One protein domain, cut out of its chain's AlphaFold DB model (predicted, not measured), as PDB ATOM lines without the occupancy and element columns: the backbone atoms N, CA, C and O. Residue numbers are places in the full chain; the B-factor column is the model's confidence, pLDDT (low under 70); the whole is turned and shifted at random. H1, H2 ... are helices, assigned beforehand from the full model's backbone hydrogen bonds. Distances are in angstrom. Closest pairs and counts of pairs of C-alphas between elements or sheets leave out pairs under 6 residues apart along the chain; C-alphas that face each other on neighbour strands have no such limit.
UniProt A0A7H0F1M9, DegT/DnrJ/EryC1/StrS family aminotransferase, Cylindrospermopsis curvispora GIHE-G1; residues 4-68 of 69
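Overview. This is residues 4 to 68 of the 69 residues of the protein "DegT/DnrJ/EryC1/StrS family aminotransferase" of Cylindrospermopsis curvispora GIHE-G1 (UniProt A0A7H0F1M9). The model is an open, elongated loop of chain: an extended stretch, residues 4 to 19, starts near H3 and runs to the small helix H1 at one end, and the chain then folds back through H2 towards the longest helix, H3, which is set slantwise to the long axis at the other end. The two runs come together between the ends, where residues 10 to 11 pair with residues 43 to 44, and the three helices are spread out with no contact between them. The printed part has 65 residues with three named helices in the order H1, H2, H3 and no named strand; the class is all helix, though only 30 residues, under half, are in named elements. It is only just extended, close to loose, with a radius of gyration of the C-alphas of 16.4 A and spans of 47 by 27 by 19 A.

Arrangement. H3, residues 53 to 67, is the longest helix and touches no helix. H2, residues 33 to 41, is apart from H3, with no C-alpha of the one within 8 A of the other. H1, residues 20 to 25, is apart from H2 by the same measure, and also from H3. Residues 10 to 11 pair antiparallel with residues 43 to 44, two stretches too short to be named strands. Residues 19 to 24, of which 20 to 24 belong to H1, stand free, and so do residues 48 to 54. In H2 and H3 every O i to N i+4 pair is within hydrogen-bond range; in H1 it is 1 of 2, with 2 of 3 O i to N i+3 pairs within range.

Along the chain. H3 runs 21.0 A from C-alpha 53 at (5.630, 58.789, 31.994) to C-alpha 67 at (26.289, 55.020, 30.788). H2 measures 12.3 A from the C-alpha of Glu 33 to that of Cys 41 at (29.925, 66.669, 28.325). H1 measures 8.8 A, from C-alpha 20 at (33.956, 81.407, 14.165) to C-alpha 25. Residues 4 to 19 hold no named element, and their C-alphas lie 3 to 17 A from the mean of the C-alphas.

Size, cuts and confidence. The two C-alphas farthest apart, those of Lys 27 and Ser 54, are 46.7 A apart. The first and last printed C-alphas, those of Ser 4 and Gly 68, are 17.4 A apart. The link from H1 to H2 is short, with 7 residues, and the link from H2 to H3 is long, with 11. The printed part has no cut. The mean pLDDT of the printed part is 92.6, and no printed residue is under 70.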
ATOM      1  N   SER A   4      18.849  56.770  17.662       87.44
ATOM      2  CA  SER A   4      18.360  55.513  17.069       87.44
ATOM      3  C   SER A   4      17.224  54.859  17.865       87.44
ATOM      4  O   SER A   4      16.520  54.024  17.318       87.44
ATOM      5  N   GLN A   5      17.045  55.233  19.134       86.94
ATOM      6  CA  GLN A   5      15.923  54.827  19.990       86.94
ATOM      7  C   GLN A   5      14.781  55.864  19.959       86.94
ATOM      8  O   GLN A   5      13.900  55.838  20.806       86.94
ATOM      9  N   GLY A   6      14.808  56.814  19.011       88.38
ATOM     10  CA  GLY A   6      13.803  57.875  18.891       88.38
ATOM     11  C   GLY A   6      13.958  59.021  19.897       88.38
ATOM     12  O   GLY A   6      13.144  59.938  19.908       88.38
ATOM     13  N   ILE A   7      15.009  59.012  20.723       91.19
ATOM     14  CA  ILE A   7      15.241  60.040  21.741       91.19
ATOM     15  C   ILE A   7      16.064  61.173  21.131       91.19
ATOM     16  O   ILE A   7      17.250  61.011  20.826       91.19
ATOM     17  N   ASN A   8      15.441  62.341  20.973       90.00
ATOM     18  CA  ASN A   8      16.114  63.540  20.476       90.00
ATOM     19  C   ASN A   8      16.891  64.251  21.597       90.00
ATOM     20  O   ASN A   8      16.437  65.256  22.140       90.00
ATOM     21  N   ALA A   9      18.056  63.709  21.946       87.94
ATOM     22  CA  ALA A   9      18.996  64.347  22.860       87.94
ATOM     23  C   ALA A   9      19.998  65.205  22.070       87.94
ATOM     24  O   ALA A   9      20.645  64.710  21.143       87.94
ATOM     25  N   VAL A  10      20.103  66.491  22.407       84.94
ATOM     26  CA  VAL A  10      20.911  67.472  21.662       84.94
ATOM     27  C   VAL A  10      22.014  68.067  22.533       84.94
ATOM     28  O   VAL A  10      21.817  68.303  23.726       84.94
ATOM     29  N   PHE A  11      23.154  68.367  21.911       81.50
ATOM     30  CA  PHE A  11      24.273  69.063  22.546       81.50
ATOM     31  C   PHE A  11      24.061  70.582  22.524       81.50
ATOM     32  O   PHE A  11      23.522  71.142  21.558       81.50
ATOM     33  N   HIS A  12      24.450  71.259  23.604       76.25
ATOM     34  CA  HIS A  12      24.429  72.718  23.715       76.25
ATOM     35  C   HIS A  12      25.282  73.178  24.901       76.25
ATOM     36  O   HIS A  12      25.190  72.577  25.963       76.25
ATOM     37  N   TYR A  13      26.049  74.262  24.819       83.38
ATOM     38  CA  TYR A  13      26.280  75.186  23.697       83.38
ATOM     39  C   TYR A  13      27.731  75.090  23.216       83.38
ATOM     40  O   TYR A  13      28.606  74.762  24.006       83.38
ATOM     41  N   VAL A  14      27.997  75.489  21.964       90.44
ATOM     42  CA  VAL A  14      29.372  75.782  21.520       90.44
ATOM     43  C   VAL A  14      29.891  76.994  22.310       90.44
ATOM     44  O   VAL A  14      29.211  78.027  22.314       90.44
ATOM     45  N   PRO A  15      31.068  76.919  22.959       94.31
ATOM     46  CA  PRO A  15      31.642  78.042  23.678       94.31
ATOM     47  C   PRO A  15      31.831  79.238  22.748       94.31
ATOM     48  O   PRO A  15      32.369  79.116  21.649       94.31
ATOM     49  N   LEU A  16      31.419  80.431  23.187       94.50
ATOM     50  CA  LEU A  16      31.487  81.620  22.333       94.50
ATOM     51  C   LEU A  16      32.911  81.862  21.816       94.50
ATOM     52  O   LEU A  16      33.087  82.173  20.642       94.50
ATOM     53  N   HIS A  17      33.914  81.660  22.672       93.69
ATOM     54  CA  HIS A  17      35.323  81.876  22.357       93.69
ATOM     55  C   HIS A  17      35.902  80.921  21.299       93.69
ATOM     56  O   HIS A  17      36.909  81.266  20.690       93.69
ATOM     57  N   SER A  18      35.277  79.761  21.069       92.38
ATOM     58  CA  SER A  18      35.672  78.797  20.033       92.38
ATOM     59  C   SER A  18      34.797  78.873  18.775       92.38
ATOM     60  O   SER A  18      35.052  78.198  17.779       92.38
ATOM     61  N   SER A  19      33.758  79.714  18.780       94.50
ATOM     62  CA  SER A  19      32.922  79.938  17.601       94.50
ATOM     63  C   SER A  19      33.659  80.768  16.533       94.50
ATOM     64  O   SER A  19      34.477  81.629  16.877       94.50
ATOM     65  N   PRO A  20      33.331  80.618  15.232       94.81
ATOM     66  CA  PRO A  20      33.956  81.407  14.165       94.81
ATOM     67  C   PRO A  20      33.836  82.925  14.369       94.81
ATOM     68  O   PRO A  20      34.750  83.678  14.036       94.81
ATOM     69  N   ALA A  21      32.710  83.382  14.924       94.50
ATOM     70  CA  ALA A  21      32.490  84.789  15.239       94.50
ATOM     71  C   ALA A  21      33.277  85.222  16.483       94.50
ATOM     72  O   ALA A  21      33.890  86.285  16.458       94.50
ATOM     73  N   GLY A  22      33.321  84.407  17.541       93.56
ATOM     74  CA  GLY A  22      34.096  84.717  18.746       93.56
ATOM     75  C   GLY A  22      35.588  84.850  18.467       93.56
ATOM     76  O   GLY A  22      36.187  85.841  18.866       93.56
ATOM     77  N   HIS A  23      36.154  83.949  17.661       92.12
ATOM     78  CA  HIS A  23      37.547  84.060  17.212       92.12
ATOM     79  C   HIS A  23      37.859  85.383  16.494       92.12
ATOM     80  O   HIS A  23      38.988  85.862  16.563       92.12
ATOM     81  N   ARG A  24      36.882  85.973  15.792       95.06
ATOM     82  CA  ARG A  24      37.064  87.206  15.008       95.06
ATOM     83  C   ARG A  24      36.718  88.482  15.770       95.06
ATOM     84  O   ARG A  24      37.269  89.531  15.453       95.06
ATOM     85  N   LEU A  25      35.757  88.416  16.687       96.31
ATOM     86  CA  LEU A  25      35.081  89.593  17.245       96.31
ATOM     87  C   LEU A  25      35.335  89.795  18.739       96.31
ATOM     88  O   LEU A  25      34.959  90.838  19.272       96.31
ATOM     89  N   THR A  26      35.939  88.828  19.432       92.12
ATOM     90  CA  THR A  26      36.137  88.905  20.883       92.12
ATOM     91  C   THR A  26      37.578  88.601  21.284       92.12
ATOM     92  O   THR A  26      38.409  88.177  20.483       92.12
ATOM     93  N   LYS A  27      37.893  88.873  22.553       92.69
ATOM     94  CA  LYS A  27      39.130  88.444  23.202       92.69
ATOM     95  C   LYS A  27      38.772  87.466  24.309       92.69
ATOM     96  O   LYS A  27      37.798  87.673  25.029       92.69
ATOM     97  N   VAL A  28      39.578  86.424  24.444       93.62
ATOM     98  CA  VAL A  28      39.434  85.419  25.497       93.62
ATOM     99  C   VAL A  28      40.341  85.804  26.655       93.62
ATOM    100  O   VAL A  28      41.482  86.208  26.433       93.62
ATOM    101  N   HIS A  29      39.844  85.688  27.882       94.25
ATOM    102  CA  HIS A  29      40.627  85.935  29.087       94.25
ATOM    103  C   HIS A  29      40.454  84.775  30.070       94.25
ATOM    104  O   HIS A  29      39.330  84.444  30.442       94.25
ATOM    105  N   GLY A  30      41.568  84.191  30.519       94.50
ATOM    106  CA  GLY A  30      41.582  82.978  31.344       94.50
ATOM    107  C   GLY A  30      41.562  81.684  30.518       94.50
ATOM    108  O   GLY A  30      41.571  81.721  29.290       94.50
ATOM    109  N   SER A  31      41.550  80.532  31.199       95.44
ATOM    110  CA  SER A  31      41.721  79.209  30.569       95.44
ATOM    111  C   SER A  31      40.482  78.670  29.850       95.44
ATOM    112  O   SER A  31      40.609  77.805  28.991       95.44
ATOM    113  N   MET A  32      39.285  79.146  30.208       95.56
ATOM    114  CA  MET A  32      37.991  78.622  29.730       95.56
ATOM    115  C   MET A  32      37.768  77.118  29.976       95.56
ATOM    116  O   MET A  32      36.867  76.529  29.384       95.56
ATOM    117  N   GLU A  33      38.531  76.503  30.879       96.56
ATOM    118  CA  GLU A  33      38.519  75.053  31.119       96.56
ATOM    119  C   GLU A  33      37.120  74.523  31.459       96.56
ATOM    120  O   GLU A  33      36.618  73.628  30.783       96.56
ATOM    121  N   ASN A  34      36.434  75.151  32.419       95.38
ATOM    122  CA  ASN A  34      35.068  74.771  32.785       95.38
ATOM    123  C   ASN A  34      34.077  74.968  31.631       95.38
ATOM    124  O   ASN A  34      33.180  74.155  31.441       95.38
ATOM    125  N   THR A  35      34.224  76.039  30.847       94.56
ATOM    126  CA  THR A  35      33.336  76.309  29.708       94.56
ATOM    127  C   THR A  35      33.490  75.245  28.625       94.56
ATOM    128  O   THR A  35      32.487  74.784  28.084       94.56
ATOM    129  N   ASN A  36      34.726  74.836  28.339       94.56
ATOM    130  CA  ASN A  36      35.018  73.786  27.366       94.56
ATOM    131  C   ASN A  36      34.529  72.429  27.864       94.56
ATOM    132  O   ASN A  36      33.763  71.767  27.172       94.56
ATOM    133  N   HIS A  37      34.870  72.073  29.104       95.25
ATOM    134  CA  HIS A  37      34.442  70.811  29.694       95.25
ATOM    135  C   HIS A  37      32.914  70.664  29.697       95.25
ATOM    136  O   HIS A  37      32.397  69.645  29.244       95.25
ATOM    137  N   LEU A  38      32.188  71.695  30.147       93.44
ATOM    138  CA  LEU A  38      30.725  71.668  30.179       93.44
ATOM    139  C   LEU A  38      30.116  71.584  28.777       93.44
ATOM    140  O   LEU A  38      29.146  70.860  28.591       93.44
ATOM    141  N   SER A  39      30.673  72.288  27.788       93.12
ATOM    142  CA  SER A  39      30.221  72.165  26.395       93.12
ATOM    143  C   SER A  39      30.339  70.729  25.878       93.12
ATOM    144  O   SER A  39      29.440  70.249  25.187       93.12
ATOM    145  N   ASP A  40      31.439  70.052  26.207       91.38
ATOM    146  CA  ASP A  40      31.764  68.739  25.650       91.38
ATOM    147  C   ASP A  40      30.969  67.598  26.299       91.38
ATOM    148  O   ASP A  40      30.696  66.588  25.646       91.38
ATOM    149  N   CYS A  41      30.586  67.739  27.573       91.69
ATOM    150  CA  CYS A  41      29.925  66.669  28.325       91.69
ATOM    151  C   CYS A  41      28.422  66.886  28.570       91.69
ATOM    152  O   CYS A  41      27.720  65.930  28.915       91.69
ATOM    153  N   LEU A  42      27.898  68.104  28.386       91.12
ATOM    154  CA  LEU A  42      26.498  68.404  28.685       91.12
ATOM    155  C   LEU A  42      25.553  67.922  27.575       91.12
ATOM    156  O   LEU A  42      25.601  68.365  26.424       91.12
ATOM    157  N   LEU A  43      24.613  67.059  27.958       89.69
ATOM    158  CA  LEU A  43      23.544  66.561  27.100       89.69
ATOM    159  C   LEU A  43      22.183  67.036  27.616       89.69
ATOM    160  O   LEU A  43      21.884  66.907  28.802       89.69
ATOM    161  N   ARG A  44      21.321  67.536  26.723       92.06
ATOM    162  CA  ARG A  44      19.928  67.867  27.061       92.06
ATOM    163  C   ARG A  44      18.997  66.732  26.666       92.06
ATOM    164  O   ARG A  44      19.018  66.285  25.518       92.06
ATOM    165  N   LEU A  45      18.161  66.311  27.608       94.12
ATOM    166  CA  LEU A  45      17.106  65.329  27.383       94.12
ATOM    167  C   LEU A  45      15.796  66.016  26.969       94.12
ATOM    168  O   LEU A  45      15.602  67.195  27.280       94.12
ATOM    169  N   PRO A  46      14.893  65.303  26.273       93.81
ATOM    170  CA  PRO A  46      13.565  65.819  25.974       93.81
ATOM    171  C   PRO A  46      12.825  66.238  27.248       93.81
ATOM    172  O   PRO A  46      12.693  65.450  28.181       93.81
ATOM    173  N   MET A  47      12.339  67.476  27.273       93.25
ATOM    174  CA  MET A  47      11.542  68.027  28.365       93.25
ATOM    175  C   MET A  47      10.509  68.985  27.771       93.25
ATOM    176  O   MET A  47      10.860  70.050  27.263       93.25
ATOM    177  N   PHE A  48       9.243  68.578  27.780       94.56
ATOM    178  CA  PHE A  48       8.113  69.355  27.266       94.56
ATOM    179  C   PHE A  48       6.804  68.876  27.924       94.56
ATOM    180  O   PHE A  48       6.773  67.761  28.444       94.56
ATOM    181  N   PRO A  49       5.726  69.684  27.928       95.94
ATOM    182  CA  PRO A  49       4.523  69.395  28.719       95.94
ATOM    183  C   PRO A  49       3.811  68.076  28.387       95.94
ATOM    184  O   PRO A  49       3.193  67.485  29.261       95.94
ATOM    185  N   GLN A  50       3.889  67.620  27.138       97.00
ATOM    186  CA  GLN A  50       3.245  66.399  26.637       97.00
ATOM    187  C   GLN A  50       4.120  65.144  26.798       97.00
ATOM    188  O   GLN A  50       3.890  64.146  26.121       97.00
ATOM    189  N   LEU A  51       5.184  65.216  27.599       95.62
ATOM    190  CA  LEU A  51       6.064  64.078  27.819       95.62
ATOM    191  C   LEU A  51       5.396  63.095  28.788       95.62
ATOM    192  O   LEU A  51       5.242  63.383  29.974       95.62
ATOM    193  N   GLU A  52       5.018  61.933  28.270       97.38
ATOM    194  CA  GLU A  52       4.340  60.887  29.033       97.38
ATOM    195  C   GLU A  52       5.312  60.132  29.951       97.38
ATOM    196  O   GLU A  52       6.492  59.958  29.631       97.38
ATOM    197  N   PHE A  53       4.812  59.582  31.063       96.75
ATOM    198  CA  PHE A  53       5.630  58.789  31.994       96.75
ATOM    199  C   PHE A  53       6.342  57.611  31.317       96.75
ATOM    200  O   PHE A  53       7.519  57.370  31.576       96.75
ATOM    201  N   SER A  54       5.676  56.927  30.383       96.50
ATOM    202  CA  SER A  54       6.276  55.830  29.611       96.50
ATOM    203  C   SER A  54       7.442  56.295  28.728       96.50
ATOM    204  O   SER A  54       8.423  55.573  28.545       96.50
ATOM    205  N   GLN A  55       7.376  57.523  28.205       95.69
ATOM    206  CA  GLN A  55       8.468  58.123  27.439       95.69
ATOM    207  C   GLN A  55       9.634  58.497  28.357       95.69
ATOM    208  O   GLN A  55      10.788  58.287  27.983       95.69
ATOM    209  N   ILE A  56       9.353  58.994  29.567       96.12
ATOM    210  CA  ILE A  56      10.376  59.273  30.585       96.12
ATOM    211  C   ILE A  56      11.121  57.986  30.959       96.12
ATOM    212  O   ILE A  56      12.350  57.970  30.923       96.12
ATOM    213  N   GLU A  57      10.408  56.896  31.245       96.44
ATOM    214  CA  GLU A  57      11.022  55.598  31.566       96.44
ATOM    215  C   GLU A  57      11.908  55.074  30.430       96.44
ATOM    216  O   GLU A  57      13.027  54.605  30.671       96.44
ATOM    217  N   ALA A  58      11.445  55.198  29.182       95.00
ATOM    218  CA  ALA A  58      12.227  54.824  28.009       95.00
ATOM    219  C   ALA A  58      13.505  55.671  27.881       95.00
ATOM    220  O   ALA A  58      14.578  55.131  27.588       95.00
ATOM    221  N   ILE A  59      13.417  56.981  28.138       95.38
ATOM    222  CA  ILE A  59      14.569  57.891  28.143       95.38
ATOM    223  C   ILE A  59      15.566  57.494  29.235       95.38
ATOM    224  O   ILE A  59      16.738  57.285  28.922       95.38
ATOM    225  N   VAL A  60      15.115  57.334  30.482       95.19
ATOM    226  CA  VAL A  60      15.968  56.972  31.628       95.19
ATOM    227  C   VAL A  60      16.663  55.635  31.388       95.19
ATOM    228  O   VAL A  60      17.883  55.543  31.508       95.19
ATOM    229  N   THR A  61      15.916  54.619  30.952       95.12
ATOM    230  CA  THR A  61      16.470  53.295  30.631       95.12
ATOM    231  C   THR A  61      17.536  53.377  29.540       95.12
ATOM    232  O   THR A  61      18.591  52.749  29.635       95.12
ATOM    233  N   SER A  62      17.284  54.173  28.499       94.12
ATOM    234  CA  SER A  62      18.225  54.349  27.390       94.12
ATOM    235  C   SER A  62      19.501  55.072  27.819       94.12
ATOM    236  O   SER A  62      20.581  54.730  27.334       94.12
ATOM    237  N   VAL A  63      19.384  56.056  28.716       93.81
ATOM    238  CA  VAL A  63      20.519  56.793  29.292       93.81
ATOM    239  C   VAL A  63      21.347  55.885  30.201       93.81
ATOM    240  O   VAL A  63      22.554  55.797  30.007       93.81
ATOM    241  N   ASN A  64      20.710  55.145  31.108       93.69
ATOM    242  CA  ASN A  64      21.385  54.196  31.997       93.69
ATOM    243  C   ASN A  64      22.164  53.137  31.206       93.69
ATOM    244  O   ASN A  64      23.357  52.936  31.422       93.69
ATOM    245  N   ARG A  65      21.537  52.557  30.171       91.94
ATOM    246  CA  ARG A  65      22.212  51.622  29.258       91.94
ATOM    247  C   ARG A  65      23.416  52.250  28.556       91.94
ATOM    248  O   ARG A  65      24.413  51.569  28.347       91.94
ATOM    249  N   PHE A  66      23.317  53.516  28.151       88.88
ATOM    250  CA  PHE A  66      24.425  54.222  27.506       88.88
ATOM    251  C   PHE A  66      25.590  54.474  28.474       88.88
ATOM    252  O   PHE A  66      26.743  54.376  28.061       88.88
ATOM    253  N   LEU A  67      25.295  54.765  29.743       88.38
ATOM    254  CA  LEU A  67      26.289  55.020  30.788       88.38
ATOM    255  C   LEU A  67      26.831  53.743  31.457       88.38
ATOM    256  O   LEU A  67      27.821  53.816  32.178       88.38
ATOM    257  N   GLY A  68      26.224  52.581  31.198       83.50
ATOM    258  CA  GLY A  68      26.624  51.302  31.792       83.50
ATOM    259  C   GLY A  68      26.216  51.139  33.260       83.50
ATOM    260  O   GLY A  68      26.848  50.361  33.972       83.50
TER     261      GLY A  68